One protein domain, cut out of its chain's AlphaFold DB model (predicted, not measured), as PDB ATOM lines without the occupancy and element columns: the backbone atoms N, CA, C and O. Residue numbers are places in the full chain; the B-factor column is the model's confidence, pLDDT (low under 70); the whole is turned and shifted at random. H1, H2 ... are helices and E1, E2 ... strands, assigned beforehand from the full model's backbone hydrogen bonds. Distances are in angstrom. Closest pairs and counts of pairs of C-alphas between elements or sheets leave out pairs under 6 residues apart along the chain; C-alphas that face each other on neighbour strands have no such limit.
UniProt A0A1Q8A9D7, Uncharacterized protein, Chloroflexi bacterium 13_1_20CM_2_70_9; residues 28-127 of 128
ATOM      1  N   ARG A  28      13.070  11.258 307.549       76.75
ATOM      2  CA  ARG A  28      13.311   9.936 306.970       76.75
ATOM      3  C   ARG A  28      13.834   9.058 308.086       76.75
ATOM      4  O   ARG A  28      14.734   9.482 308.809       76.75
ATOM      5  N   ALA A  29      13.260   7.876 308.217       72.69
ATOM      6  CA  ALA A  29      13.734   6.862 309.134       72.69
ATOM      7  C   ALA A  29      14.151   5.648 308.310       72.69
ATOM      8  O   ALA A  29      13.368   5.137 307.508       72.69
ATOM      9  N   GLY A  30      15.403   5.248 308.484       73.44
ATOM     10  CA  GLY A  30      15.967   4.026 307.940       73.44
ATOM     11  C   GLY A  30      16.838   3.386 309.010       73.44
ATOM     12  O   GLY A  30      17.422   4.101 309.826       73.44
ATOM     13  N   GLY A  31      16.875   2.063 309.032       75.38
ATOM     14  CA  GLY A  31      17.662   1.308 309.996       75.38
ATOM     15  C   GLY A  31      17.690  -0.171 309.650       75.38
ATOM     16  O   GLY A  31      16.813  -0.665 308.927       75.38
ATOM     17  N   ASP A  32      18.689  -0.853 310.192       87.12
ATOM     18  CA  ASP A  32      18.857  -2.287 310.037       87.12
ATOM     19  C   ASP A  32      17.926  -2.998 311.036       87.12
ATOM     20  O   ASP A  32      17.818  -2.656 312.214       87.12
ATOM     21  N   HIS A  33      17.137  -3.941 310.532       93.75
ATOM     22  CA  HIS A  33      16.109  -4.646 311.293       93.75
ATOM     23  C   HIS A  33      16.646  -5.997 311.758       93.75
ATOM     24  O   HIS A  33      17.747  -6.059 312.301       93.75
ATOM     25  N   GLY A  34      15.893  -7.089 311.637       95.56
ATOM     26  CA  GLY A  34      16.364  -8.384 312.099       95.56
ATOM     27  C   GLY A  34      17.642  -8.806 311.371       95.56
ATOM     28  O   GLY A  34      17.695  -8.729 310.152       95.56
ATOM     29  N   HIS A  35      18.661  -9.265 312.107       97.69
ATOM     30  CA  HIS A  35      19.992  -9.628 311.576       97.69
ATOM     31  C   HIS A  35      20.211 -11.142 311.364       97.69
ATOM     32  O   HIS A  35      21.342 -11.617 311.245       97.69
ATOM     33  N   GLY A  36      19.141 -11.931 311.378       97.31
ATOM     34  CA  GLY A  36      19.161 -13.392 311.312       97.31
ATOM     35  C   GLY A  36      18.556 -13.979 310.041       97.31
ATOM     36  O   GLY A  36      17.965 -15.054 310.114       97.31
ATOM     37  N   HIS A  37      18.679 -13.300 308.897       97.25
ATOM     38  CA  HIS A  37      18.115 -13.769 307.619       97.25
ATOM     39  C   HIS A  37      18.970 -14.813 306.893       97.25
ATOM     40  O   HIS A  37      18.456 -15.522 306.033       97.25
ATOM     41  N   ASP A  38      20.245 -14.967 307.258       96.94
ATOM     42  CA  ASP A  38      21.161 -15.929 306.633       96.94
ATOM     43  C   ASP A  38      21.875 -16.783 307.692       96.94
ATOM     44  O   ASP A  38      22.484 -16.267 308.631       96.94
ATOM     45  N   ALA A  39      21.844 -18.107 307.517       96.12
ATOM     46  CA  ALA A  39      22.568 -19.058 308.361       96.12
ATOM     47  C   ALA A  39      24.092 -18.903 308.262       96.12
ATOM     48  O   ALA A  39      24.796 -19.224 309.216       96.12
ATOM     49  N   LYS A  40      24.592 -18.403 307.126       96.81
ATOM     50  CA  LYS A  40      26.005 -18.074 306.893       96.81
ATOM     51  C   LYS A  40      26.361 -16.655 307.344       96.81
ATOM     52  O   LYS A  40      27.535 -16.289 307.311       96.81
ATOM     53  N   GLY A  41      25.366 -15.860 307.744       94.19
ATOM     54  CA  GLY A  41      25.563 -14.513 308.260       94.19
ATOM     55  C   GLY A  41      26.272 -14.508 309.621       94.19
ATOM     56  O   GLY A  41      26.248 -15.511 310.338       94.19
ATOM     57  N   PRO A  42      26.857 -13.368 310.031       95.75
ATOM     58  CA  PRO A  42      27.666 -13.253 311.252       95.75
ATOM     59  C   PRO A  42      26.899 -13.573 312.539       95.75
ATOM     60  O   PRO A  42      27.502 -13.881 313.563       95.75
ATOM     61  N   TYR A  43      25.570 -13.518 312.486       94.44
ATOM     62  CA  TYR A  43      24.708 -13.779 313.626       94.44
ATOM     63  C   TYR A  43      23.983 -15.124 313.538       94.44
ATOM     64  O   TYR A  43      23.331 -15.506 314.506       94.44
ATOM     65  N   GLY A  44      24.093 -15.857 312.428       95.75
ATOM     66  CA  GLY A  44      23.329 -17.076 312.169       95.75
ATOM     67  C   GLY A  44      21.826 -16.839 311.980       95.75
ATOM     68  O   GLY A  44      21.279 -15.780 312.306       95.75
ATOM     69  N   TYR A  45      21.138 -17.866 311.489       97.44
ATOM     70  CA  TYR A  45      19.725 -17.782 311.129       97.44
ATOM     71  C   TYR A  45      18.807 -17.796 312.354       97.44
ATOM     72  O   TYR A  45      19.008 -18.566 313.294       97.44
ATOM     73  N   THR A  46      17.766 -16.969 312.325       97.94
ATOM     74  CA  THR A  46      16.601 -17.108 313.199       97.94
ATOM     75  C   THR A  46      15.343 -16.649 312.457       97.94
ATOM     76  O   THR A  46      15.334 -15.546 311.907       97.94
ATOM     77  N   PRO A  47      14.247 -17.432 312.471       98.06
ATOM     78  CA  PRO A  47      12.990 -17.013 311.849       98.06
ATOM     79  C   PRO A  47      12.426 -15.737 312.492       98.06
ATOM     80  O   PRO A  47      11.735 -14.963 311.830       98.06
ATOM     81  N   LYS A  48      12.807 -15.453 313.747       98.44
ATOM     82  CA  LYS A  48      12.398 -14.247 314.472       98.44
ATOM     83  C   LYS A  48      12.802 -12.953 313.781       98.44
ATOM     84  O   LYS A  48      12.076 -11.977 313.911       98.44
ATOM     85  N   SER A  49      13.900 -12.940 313.022       98.31
ATOM     86  CA  SER A  49      14.285 -11.761 312.240       98.31
ATOM     87  C   SER A  49      13.243 -11.432 311.180       98.31
ATOM     88  O   SER A  49      12.767 -10.305 311.129       98.31
ATOM     89  N   LYS A  50      12.813 -12.424 310.395       98.19
ATOM     90  CA  LYS A  50      11.783 -12.216 309.375       98.19
ATOM     91  C   LYS A  50      10.413 -11.914 309.981       98.19
ATOM     92  O   LYS A  50       9.737 -11.008 309.510       98.19
ATOM     93  N   GLU A  51      10.021 -12.617 311.042       98.62
ATOM     94  CA  GLU A  51       8.758 -12.339 311.740       98.62
ATOM     95  C   GLU A  51       8.699 -10.891 312.261       98.62
ATOM     96  O   GLU A  51       7.658 -10.242 312.168       98.62
ATOM     97  N   PHE A  52       9.809 -10.381 312.807       98.50
ATOM     98  CA  PHE A  52       9.887  -9.014 313.320       98.50
ATOM     99  C   PHE A  52       9.829  -7.984 312.192       98.50
ATOM    100  O   PHE A  52       9.048  -7.036 312.275       98.50
ATOM    101  N   ASP A  53      10.605  -8.191 311.125       98.31
ATOM    102  CA  ASP A  53      10.592  -7.330 309.943       98.31
ATOM    103  C   ASP A  53       9.187  -7.234 309.337       98.31
ATOM    104  O   ASP A  53       8.684  -6.134 309.121       98.31
ATOM    105  N   ASP A  54       8.526  -8.377 309.125       98.50
ATOM    106  CA  ASP A  54       7.181  -8.440 308.546       98.50
ATOM    107  C   ASP A  54       6.156  -7.718 309.437       98.50
ATOM    108  O   ASP A  54       5.287  -6.997 308.936       98.50
ATOM    109  N   ALA A  55       6.272  -7.854 310.763       98.44
ATOM    110  CA  ALA A  55       5.416  -7.144 311.707       98.44
ATOM    111  C   ALA A  55       5.624  -5.623 311.628       98.44
ATOM    112  O   ALA A  55       4.653  -4.866 311.560       98.44
ATOM    113  N   VAL A  56       6.879  -5.164 311.583       97.88
ATOM    114  CA  VAL A  56       7.197  -3.739 311.427       97.88
ATOM    115  C   VAL A  56       6.670  -3.205 310.094       97.88
ATOM    116  O   VAL A  56       5.981  -2.185 310.086       97.88
ATOM    117  N   VAL A  57       6.921  -3.903 308.984       97.94
ATOM    118  CA  VAL A  57       6.397  -3.557 307.654       97.94
ATOM    119  C   VAL A  57       4.875  -3.418 307.684       97.94
ATOM    120  O   VAL A  57       4.341  -2.428 307.186       97.94
ATOM    121  N   ALA A  58       4.166  -4.356 308.317       98.31
ATOM    122  CA  ALA A  58       2.710  -4.317 308.421       98.31
ATOM    123  C   ALA A  58       2.193  -3.118 309.239       98.31
ATOM    124  O   ALA A  58       1.150  -2.545 308.913       98.31
ATOM    125  N   HIS A  59       2.897  -2.721 310.301       97.88
ATOM    126  CA  HIS A  59       2.547  -1.532 311.081       97.88
ATOM    127  C   HIS A  59       2.816  -0.239 310.306       97.88
ATOM    128  O   HIS A  59       1.925   0.603 310.193       97.88
ATOM    129  N   LEU A  60       3.997  -0.104 309.701       96.00
ATOM    130  CA  LEU A  60       4.357   1.088 308.930       96.00
ATOM    131  C   LEU A  60       3.511   1.247 307.662       96.00
ATOM    132  O   LEU A  60       3.127   2.364 307.324       96.00
ATOM    133  N   GLY A  61       3.148   0.146 306.999       96.75
ATOM    134  CA  GLY A  61       2.254   0.157 305.837       96.75
ATOM    135  C   GLY A  61       0.834   0.648 306.146       96.75
ATOM    136  O   GLY A  61       0.100   1.005 305.230       96.75
ATOM    137  N   ARG A  62       0.444   0.699 307.427       97.00
ATOM    138  CA  ARG A  62      -0.839   1.246 307.899       97.00
ATOM    139  C   ARG A  62      -0.698   2.604 308.596       97.00
ATOM    140  O   ARG A  62      -1.645   3.030 309.249       97.00
ATOM    141  N   ASP A  63       0.464   3.256 308.484       95.38
ATOM    142  CA  ASP A  63       0.808   4.486 309.223       95.38
ATOM    143  C   ASP A  63       0.619   4.335 310.749       95.38
ATOM    144  O   ASP A  63       0.186   5.246 311.454       95.38
ATOM    145  N   ASP A  64       0.922   3.147 311.283       95.94
ATOM    146  CA  ASP A  64       0.731   2.807 312.695       95.94
ATOM    147  C   ASP A  64       2.072   2.575 313.402       95.94
ATOM    148  O   ASP A  64       2.363   1.505 313.939       95.94
ATOM    149  N   LEU A  65       2.921   3.608 313.400       95.44
ATOM    150  CA  LEU A  65       4.212   3.580 314.096       95.44
ATOM    151  C   LEU A  65       4.051   3.315 315.607       95.44
ATOM    152  O   LEU A  65       4.927   2.711 316.222       95.44
ATOM    153  N   ALA A  66       2.935   3.737 316.209       95.44
ATOM    154  CA  ALA A  66       2.677   3.557 317.637       95.44
ATOM    155  C   ALA A  66       2.586   2.072 318.024       95.44
ATOM    156  O   ALA A  66       3.121   1.668 319.059       95.44
ATOM    157  N   ALA A  67       1.964   1.240 317.184       96.81
ATOM    158  CA  ALA A  67       1.813  -0.184 317.458       96.81
ATOM    159  C   ALA A  67       3.133  -0.970 317.452       96.81
ATOM    160  O   ALA A  67       3.201  -2.035 318.067       96.81
ATOM    161  N   VAL A  68       4.211  -0.422 316.875       96.25
ATOM    162  CA  VAL A  68       5.559  -1.009 316.968       96.25
ATOM    163  C   VAL A  68       5.981  -1.178 318.428       96.25
ATOM    164  O   VAL A  68       6.598  -2.184 318.767       96.25
ATOM    165  N   ALA A  69       5.584  -0.269 319.328       95.56
ATOM    166  CA  ALA A  69       5.861  -0.399 320.761       95.56
ATOM    167  C   ALA A  69       5.289  -1.689 321.374       95.56
ATOM    168  O   ALA A  69       5.881  -2.242 322.304       95.56
ATOM    169  N   GLY A  70       4.180  -2.194 320.824       97.25
ATOM    170  CA  GLY A  70       3.528  -3.431 321.250       97.25
ATOM    171  C   GLY A  70       4.277  -4.710 320.867       97.25
ATOM    172  O   GLY A  70       4.034  -5.741 321.487       97.25
ATOM    173  N   LEU A  71       5.217  -4.659 319.911       97.19
ATOM    174  CA  LEU A  71       6.035  -5.823 319.529       97.19
ATOM    175  C   LEU A  71       6.950  -6.287 320.672       97.19
ATOM    176  O   LEU A  71       7.235  -7.474 320.807       97.19
ATOM    177  N   GLY A  72       7.372  -5.353 321.528       97.56
ATOM    178  CA  GLY A  72       8.123  -5.642 322.743       97.56
ATOM    179  C   GLY A  72       9.623  -5.881 322.532       97.56
ATOM    180  O   GLY A  72      10.092  -6.460 321.554       97.56
ATOM    181  N   SER A  73      10.410  -5.460 323.525       97.31
ATOM    182  CA  SER A  73      11.877  -5.521 323.450       97.31
ATOM    183  C   SER A  73      12.464  -6.939 323.529       97.31
ATOM    184  O   SER A  73      13.647  -7.121 323.244       97.31
ATOM    185  N   ALA A  74      11.677  -7.936 323.945       98.31
ATOM    186  CA  ALA A  74      12.086  -9.340 323.913       98.31
ATOM    187  C   ALA A  74      12.103  -9.856 322.469       98.31
ATOM    188  O   ALA A  74      13.131 -10.347 322.012       98.31
ATOM    189  N   PHE A  75      11.020  -9.618 321.722       98.38
ATOM    190  CA  PHE A  75      10.921 -10.006 320.321       98.38
ATOM    191  C   PHE A  75      12.000  -9.329 319.466       98.38
ATOM    192  O   PHE A  75      12.678 -10.001 318.696       98.38
ATOM    193  N   ALA A  76      12.256  -8.034 319.686       97.44
ATOM    194  CA  ALA A  76      13.348  -7.322 319.014       97.44
ATOM    195  C   ALA A  76      14.727  -7.964 319.270       97.44
ATOM    196  O   ALA A  76      15.530  -8.104 318.350       97.44
ATOM    197  N   ARG A  77      15.003  -8.403 320.506       97.81
ATOM    198  CA  ARG A  77      16.262  -9.089 320.842       97.81
ATOM    199  C   ARG A  77      16.357 -10.470 320.202       97.81
ATOM    200  O   ARG A  77      17.407 -10.806 319.666       97.81
ATOM    201  N   GLU A  78      15.279 -11.248 320.222       97.94
ATOM    202  CA  GLU A  78      15.215 -12.560 319.559       97.94
ATOM    203  C   GLU A  78      15.402 -12.447 318.042       97.94
ATOM    204  O   GLU A  78      16.078 -13.273 317.425       97.94
ATOM    205  N   ALA A  79      14.839 -11.393 317.454       97.81
ATOM    206  CA  ALA A  79      15.005 -11.025 316.057       97.81
ATOM    207  C   ALA A  79      16.393 -10.460 315.737       97.81
ATOM    208  O   ALA A  79      16.721 -10.304 314.560       97.81
ATOM    209  N   LYS A  80      17.210 -10.162 316.756       97.25
ATOM    210  CA  LYS A  80      18.504  -9.480 316.620       97.25
ATOM    211  C   LYS A  80      18.351  -8.147 315.879       97.25
ATOM    212  O   LYS A  80      19.148  -7.829 315.008       97.25
ATOM    213  N   ALA A  81      17.278  -7.419 316.176       96.81
ATOM    214  CA  ALA A  81      16.980  -6.129 315.577       96.81
ATOM    215  C   ALA A  81      17.592  -4.991 316.399       96.81
ATOM    216  O   ALA A  81      17.465  -4.981 317.627       96.81
ATOM    217  N   ASP A  82      18.204  -4.012 315.732       94.44
ATOM    218  CA  ASP A  82      18.693  -2.784 316.375       94.44
ATOM    219  C   ASP A  82      17.750  -1.581 316.182       94.44
ATOM    220  O   ASP A  82      17.765  -0.646 316.992       94.44
ATOM    221  N   SER A  83      16.840  -1.659 315.204       95.31
ATOM    222  CA  SER A  83      15.910  -0.579 314.867       95.31
ATOM    223  C   SER A  83      14.831  -0.297 315.914       95.31
ATOM    224  O   SER A  83      14.342   0.831 316.012       95.31
ATOM    225  N   PHE A  84      14.474  -1.280 316.749       96.50
ATOM    226  CA  PHE A  84      13.318  -1.196 317.651       96.50
ATOM    227  C   PHE A  84      13.332   0.058 318.535       96.50
ATOM    228  O   PHE A  84      12.392   0.849 318.519       96.50
ATOM    229  N   TRP A  85      14.413   0.291 319.284       96.38
ATOM    230  CA  TRP A  85      14.498   1.436 320.199       96.38
ATOM    231  C   TRP A  85      14.504   2.777 319.467       96.38
ATOM    232  O   TRP A  85      13.928   3.749 319.949       96.38
ATOM    233  N   GLN A  86      15.128   2.828 318.293       94.50
ATOM    234  CA  GLN A  86      15.202   4.029 317.466       94.50
ATOM    235  C   GLN A  86      13.810   4.390 316.921       94.50
ATOM    236  O   GLN A  86      13.442   5.563 316.889       94.50
ATOM    237  N   MET A  87      12.996   3.386 316.579       95.25
ATOM    238  CA  MET A  87      11.597   3.573 316.191       95.25
ATOM    239  C   MET A  87      10.732   4.077 317.349       95.25
ATOM    240  O   MET A  87       9.870   4.924 317.127       95.25
ATOM    241  N   LEU A  88      10.982   3.636 318.589       95.88
ATOM    242  CA  LEU A  88      10.299   4.192 319.766       95.88
ATOM    243  C   LEU A  88      10.665   5.662 319.995       95.88
ATOM    244  O   LEU A  88       9.799   6.475 320.316       95.88
ATOM    245  N   LEU A  89      11.938   6.020 319.804       95.38
ATOM    246  CA  LEU A  89      12.384   7.413 319.877       95.38
ATOM    247  C   LEU A  89      11.726   8.263 318.787       95.38
ATOM    248  O   LEU A  89      11.245   9.357 319.075       95.38
ATOM    249  N   LEU A  90      11.664   7.753 317.555       93.81
ATOM    250  CA  LEU A  90      10.964   8.412 316.457       93.81
ATOM    251  C   LEU A  90       9.480   8.597 316.778       93.81
ATOM    252  O   LEU A  90       8.960   9.693 316.601       93.81
ATOM    253  N   HIS A  91       8.817   7.562 317.296       93.75
ATOM    254  CA  HIS A  91       7.425   7.643 317.721       93.75
ATOM    255  C   HIS A  91       7.217   8.758 318.751       93.75
ATOM    256  O   HIS A  91       6.323   9.579 318.575       93.75
ATOM    257  N   GLY A  92       8.071   8.840 319.776       94.00
ATOM    258  CA  GLY A  92       8.000   9.899 320.786       94.00
ATOM    259  C   GLY A  92       8.308  11.303 320.247       94.00
ATOM    260  O   GLY A  92       7.860  12.291 320.824       94.00
ATOM    261  N   ALA A  93       9.058  11.408 319.147       93.25
ATOM    262  CA  ALA A  93       9.378  12.678 318.498       93.25
ATOM    263  C   ALA A  93       8.283  13.163 317.530       93.25
ATOM    264  O   ALA A  93       8.230  14.357 317.220       93.25
ATOM    265  N   LEU A  94       7.437  12.260 317.026       91.31
ATOM    266  CA  LEU A  94       6.390  12.570 316.057       91.31
ATOM    267  C   LEU A  94       5.036  12.755 316.746       91.31
ATOM    268  O   LEU A  94       4.511  11.860 317.402       91.31
ATOM    269  N   ASP A  95       4.423  13.913 316.519       88.69
ATOM    270  CA  ASP A  95       3.022  14.145 316.866       88.69
ATOM    271  C   ASP A  95       2.116  13.494 315.803       88.69
ATOM    272  O   ASP A  95       2.107  13.918 314.640       88.69
ATOM    273  N   ARG A  96       1.361  12.459 316.200       84.19
ATOM    274  CA  ARG A  96       0.483  11.657 315.322       84.19
ATOM    275  C   ARG A  96      -0.571  12.478 314.576       84.19
ATOM    276  O   ARG A  96      -0.997  12.084 313.494       84.19
ATOM    277  N   ASP A  97      -0.977  13.616 315.132       87.12
ATOM    278  CA  ASP A  97      -2.002  14.469 314.527       87.12
ATOM    279  C   ASP A  97      -1.391  15.481 313.553       87.12
ATOM    280  O   ASP A  97      -2.101  16.101 312.764       87.12
ATOM    281  N   ARG A  98      -0.061  15.632 313.560       89.56
ATOM    282  CA  ARG A  98       0.662  16.577 312.701       89.56
ATOM    283  C   ARG A  98       1.474  15.918 311.608       89.56
ATOM    284  O   ARG A  98       1.830  16.617 310.667       89.56
ATOM    285  N   TRP A  99       1.777  14.629 311.710       93.19
ATOM    286  CA  TRP A  99       2.621  13.910 310.757       93.19
ATOM    287  C   TRP A  99       1.878  12.731 310.126       93.19
ATOM    288  O   TRP A  99       0.908  12.227 310.685       93.19
ATOM    289  N   ARG A 100       2.314  12.335 308.930       93.25
ATOM    290  CA  ARG A 100       1.866  11.140 308.206       93.25
ATOM    291  C   ARG A 100       3.074  10.353 307.754       93.25
ATOM    292  O   ARG A 100       3.993  10.951 307.189       93.25
ATOM    293  N   GLY A 101       3.068   9.060 308.042       93.25
ATOM    294  CA  GLY A 101       4.071   8.098 307.632       93.25
ATOM    295  C   GLY A 101       3.713   7.406 306.321       93.25
ATOM    296  O   GLY A 101       2.548   7.180 306.006       93.25
ATOM    297  N   GLU A 102       4.741   7.047 305.566       94.94
ATOM    298  CA  GLU A 102       4.647   6.219 304.371       94.94
ATOM    299  C   GLU A 102       5.817   5.235 304.375       94.94
ATOM    300  O   GLU A 102       6.982   5.644 304.439       94.94
ATOM    301  N   LEU A 103       5.514   3.939 304.304       96.31
ATOM    302  CA  LEU A 103       6.512   2.910 304.030       96.31
ATOM    303  C   LEU A 103       6.946   3.020 302.564       96.31
ATOM    304  O   LEU A 103       6.118   2.895 301.668       96.31
ATOM    305  N   LEU A 104       8.240   3.223 302.325       95.94
ATOM    306  CA  LEU A 104       8.791   3.376 300.977       95.94
ATOM    307  C   LEU A 104       9.330   2.058 300.421       95.94
ATOM    308  O   LEU A 104       9.102   1.740 299.256       95.94
ATOM    309  N   SER A 105      10.069   1.304 301.234       95.00
ATOM    310  CA  SER A 105      10.648   0.027 300.820       95.00
ATOM    311  C   SER A 105      11.001  -0.867 302.006       95.00
ATOM    312  O   SER A 105      11.242  -0.394 303.122       95.00
ATOM    313  N   TYR A 106      11.046  -2.169 301.726       97.31
ATOM    314  CA  TYR A 106      11.641  -3.197 302.571       97.31
ATOM    315  C   TYR A 106      12.467  -4.143 301.704       97.31
ATOM    316  O   TYR A 106      11.983  -4.618 300.675       97.31
ATOM    317  N   GLU A 107      13.691  -4.430 302.134       96.38
ATOM    318  CA  GLU A 107      14.609  -5.332 301.447       96.38
ATOM    319  C   GLU A 107      15.437  -6.124 302.469       96.38
ATOM    320  O   GLU A 107      15.804  -5.598 303.513       96.38
ATOM    321  N   ALA A 108      15.778  -7.375 302.157       96.44
ATOM    322  CA  ALA A 108      16.706  -8.192 302.948       96.44
ATOM    323  C   ALA A 108      17.651  -8.966 302.005       96.44
ATOM    324  O   ALA A 108      17.512 -10.176 301.834       96.44
ATOM    325  N   PRO A 109      18.576  -8.277 301.306       93.75
ATOM    326  CA  PRO A 109      19.403  -8.888 300.263       93.75
ATOM    327  C   PRO A 109      20.520  -9.782 300.820       93.75
ATOM    328  O   PRO A 109      21.101 -10.569 300.077       93.75
ATOM    329  N   THR A 110      20.858  -9.632 302.103       95.44
ATOM    330  CA  THR A 110      21.889 -10.428 302.778       95.44
ATOM    331  C   THR A 110      21.353 -10.968 304.107       95.44
ATOM    332  O   THR A 110      20.313 -11.614 304.129       95.44
ATOM    333  N   TYR A 111      22.039 -10.731 305.223       96.69
ATOM    334  CA  TYR A 111      21.711 -11.328 306.516       96.69
ATOM    335  C   TYR A 111      20.841 -10.434 307.410       96.69
ATOM    336  O   TYR A 111      20.381 -10.906 308.449       96.69
ATOM    337  N   PHE A 112      20.595  -9.179 307.024       97.31
ATOM    338  CA  PHE A 112      19.781  -8.224 307.775       97.31
ATOM    339  C   PHE A 112      18.697  -7.579 306.903       97.31
ATOM    340  O   PHE A 112      18.871  -7.430 305.690       97.31
ATOM    341  N   GLY A 113      17.574  -7.222 307.527       97.56
ATOM    342  CA  GLY A 113      16.499  -6.472 306.884       97.56
ATOM    343  C   GLY A 113      16.756  -4.969 306.896       97.56
ATOM    344  O   GLY A 113      17.334  -4.439 307.837       97.56
ATOM    345  N   MET A 114      16.286  -4.263 305.876       96.94
ATOM    346  CA  MET A 114      16.352  -2.809 305.754       96.94
ATOM    347  C   MET A 114      14.956  -2.280 305.456       96.94
ATOM    348  O   MET A 114      14.309  -2.728 304.511       96.94
ATOM    349  N   ILE A 115      14.503  -1.305 306.240       95.81
ATOM    350  CA  ILE A 115      13.229  -0.615 306.012       95.81
ATOM    351  C   ILE A 115      13.498   0.869 305.813       95.81
ATOM    352  O   ILE A 115      14.274   1.471 306.557       95.81
ATOM    353  N   CYS A 116      12.817   1.466 304.836       95.25
ATOM    354  CA  CYS A 116      12.819   2.903 304.606       95.25
ATOM    355  C   CYS A 116      11.394   3.449 304.713       95.25
ATOM    356  O   CYS A 116      10.490   2.983 304.020       95.25
ATOM    357  N   ALA A 117      11.198   4.463 305.556       95.19
ATOM    358  CA  ALA A 117       9.927   5.160 305.702       95.19
ATOM    359  C   ALA A 117      10.115   6.682 305.686       95.19
ATOM    360  O   ALA A 117      11.133   7.224 306.139       95.19
ATOM    361  N   SER A 118       9.112   7.386 305.166       94.31
ATOM    362  CA  SER A 118       9.055   8.846 305.156       94.31
ATOM    363  C   SER A 118       7.965   9.345 306.087       94.31
ATOM    364  O   SER A 118       6.913   8.730 306.183       94.31
ATOM    365  N   TYR A 119       8.215  10.468 306.757       93.00
ATOM    366  CA  TYR A 119       7.215  11.172 307.545       93.00
ATOM    367  C   TYR A 119       7.148  12.627 307.103       93.00
ATOM    368  O   TYR A 119       8.166  13.331 307.041       93.00
ATOM    369  N   VAL A 120       5.937  13.086 306.806       92.06
ATOM    370  CA  VAL A 120       5.661  14.443 306.330       92.06
ATOM    371  C   VAL A 120       4.621  15.126 307.220       92.06
ATOM    372  O   VAL A 120       3.675  14.473 307.657       92.06
ATOM    373  N   PRO A 121       4.744  16.434 307.505       89.44
ATOM    374  CA  PRO A 121       3.705  17.189 308.176       89.44
ATOM    375  C   PRO A 121       2.424  17.183 307.345       89.44
ATOM    376  O   PRO A 121       2.476  17.354 306.126       89.44
ATOM    377  N   GLN A 122       1.269  17.077 307.991       81.12
ATOM    378  CA  GLN A 122      -0.035  17.100 307.326       81.12
ATOM    379  C   GLN A 122      -0.284  18.414 306.569       81.12
ATOM    380  O   GLN A 122      -0.857  18.402 305.486       81.12
ATOM    381  N   GLU A 123       0.267  19.534 307.049       73.81
ATOM    382  CA  GLU A 123       0.269  20.827 306.340       73.81
ATOM    383  C   GLU A 123       1.015  20.786 304.989       73.81
ATOM    384  O   GLU A 123       0.805  21.629 304.115       73.81
ATOM    385  N   ALA A 124       1.935  19.832 304.818       59.34
ATOM    386  CA  ALA A 124       2.649  19.582 303.570       59.34
ATOM    387  C   ALA A 124       1.999  18.463 302.739       59.34
ATOM    388  O   ALA A 124       2.114  18.505 301.518       59.34
ATOM    389  N   ALA A 125       1.312  17.509 303.377       55.50
ATOM    390  CA  ALA A 125       0.586  16.425 302.712       55.50
ATOM    391  C   ALA A 125      -0.713  16.895 302.037       55.50
ATOM    392  O   ALA A 125      -1.042  16.409 300.969       55.50
ATOM    393  N   ALA A 126      -1.415  17.886 302.599       50.84
ATOM    394  CA  ALA A 126      -2.652  18.439 302.025       50.84
ATOM    395  C   ALA A 126      -2.450  19.276 300.737       50.84
ATOM    396  O   ALA A 126      -3.402  19.841 300.207       50.84
ATOM    397  N   LEU A 127      -1.204  19.423 300.278       47.41
ATOM    398  CA  LEU A 127      -0.805  20.228 299.116       47.41
ATOM    399  C   LEU A 127      -0.031  19.405 298.071       47.41
ATOM    400  O   LEU A 127       0.529  19.996 297.147       47.41
TER     401      LEU A 127
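What this domain is: This is residues 28 to 127 of the 128 residues of an uncharacterized protein of Chloroflexi bacterium 13_1_20CM_2_70_9 (UniProt A0A1Q8A9D7). A narrow sheet of three strands, the long hairpin E2 and E3 with the shorter E1 beside E3, has two helices, H1 and H4, over one of its faces, while no named helix covers the other face. H2 packs on both H1 and H4 away from the sheet, H3 packs on residues 48 to 52 of H1, and the short H5 follows E3 at one end of the sheet, which it only grazes. The printed part has 100 residues with five named helices and three named strands, in the order E1 H1 H2 H3 H4 E2 E3 H5, of mixed class, helices and strands. The sheet runs E1 - E3 - E2, antiparallel throughout. The whole is compact, with a radius of gyration of the C-alphas of 13.9 A, yet elongated, spanning 47 by 25 by 17 A.

How they stand to each other: E1, residues 28 to 32, is an edge strand beside E3, residues 114 to 121, at 162 degrees, with N 29 and O 117 3.0 A apart, within hydrogen-bond range. E3 and the other edge strand E2, residues 99 to 107, form a hairpin, also at 162 degrees, with N 102 and O 118 at 2.8 A. H1, residues 47 to 60, and H4, residues 83 to 93, lie on the same face of the sheet, making two layers, helices on one face of a sheet. H1 lies over E3 at a height of 10.6 A and runs along the strands, at 16 degrees to E3 on the local plane; it is only just not over E2, on which 2 of its C-alphas fall. H4 is only just over E1, with 3 of its C-alphas falling there, at a height of 9.0 A, and runs along the strands, at 13 degrees to E1 on the local plane. H2, residues 65 to 71, forms a helical hairpin with H1, at a shallow tilt of 28 degrees, opposite ways; the closest C-alphas, of His 59 and Leu 65, are 6.2 A apart. H2 touches H4 at a steep tilt of 43 degrees, with the C-alphas of Ala 66 and His 91 closest at 6.3 A. H3, residues 73 to 78, touches residues 48 to 52 of H1 alone, at a steep tilt of 42 degrees, with the C-alphas of Lys 48 and Glu 78 closest at 6.1 A. H5, residues 122 to 125, only grazes the sheet. Every O i to N i+4 pair is within hydrogen-bond range in H1, H3 and H4; H2 has 0 of 3, but 4 of 4 O i to N i+3 pairs, and H5 is too short for an O i to N i+4 pair.

Where its parts are: E1 begins at C-alpha 28, (13.311, 9.936, 306.970). H1 is 20.3 A long from C-alpha 47, (12.990, -17.013, 311.849), and H4 15.2 A. E2 is 24.5 A long and E3 23.8 A; H5 ends at C-alpha 125, (0.586, 16.425, 302.712).

The domain as a whole: The two C-alphas farthest apart, of Lys 40 and Leu 127, are 47.4 A apart. The printed part has no cut, and its one long link is E1 to H1, residues 33 to 46. Mean pLDDT of the printed part is 92.7; residues 124 to 127 are under 70.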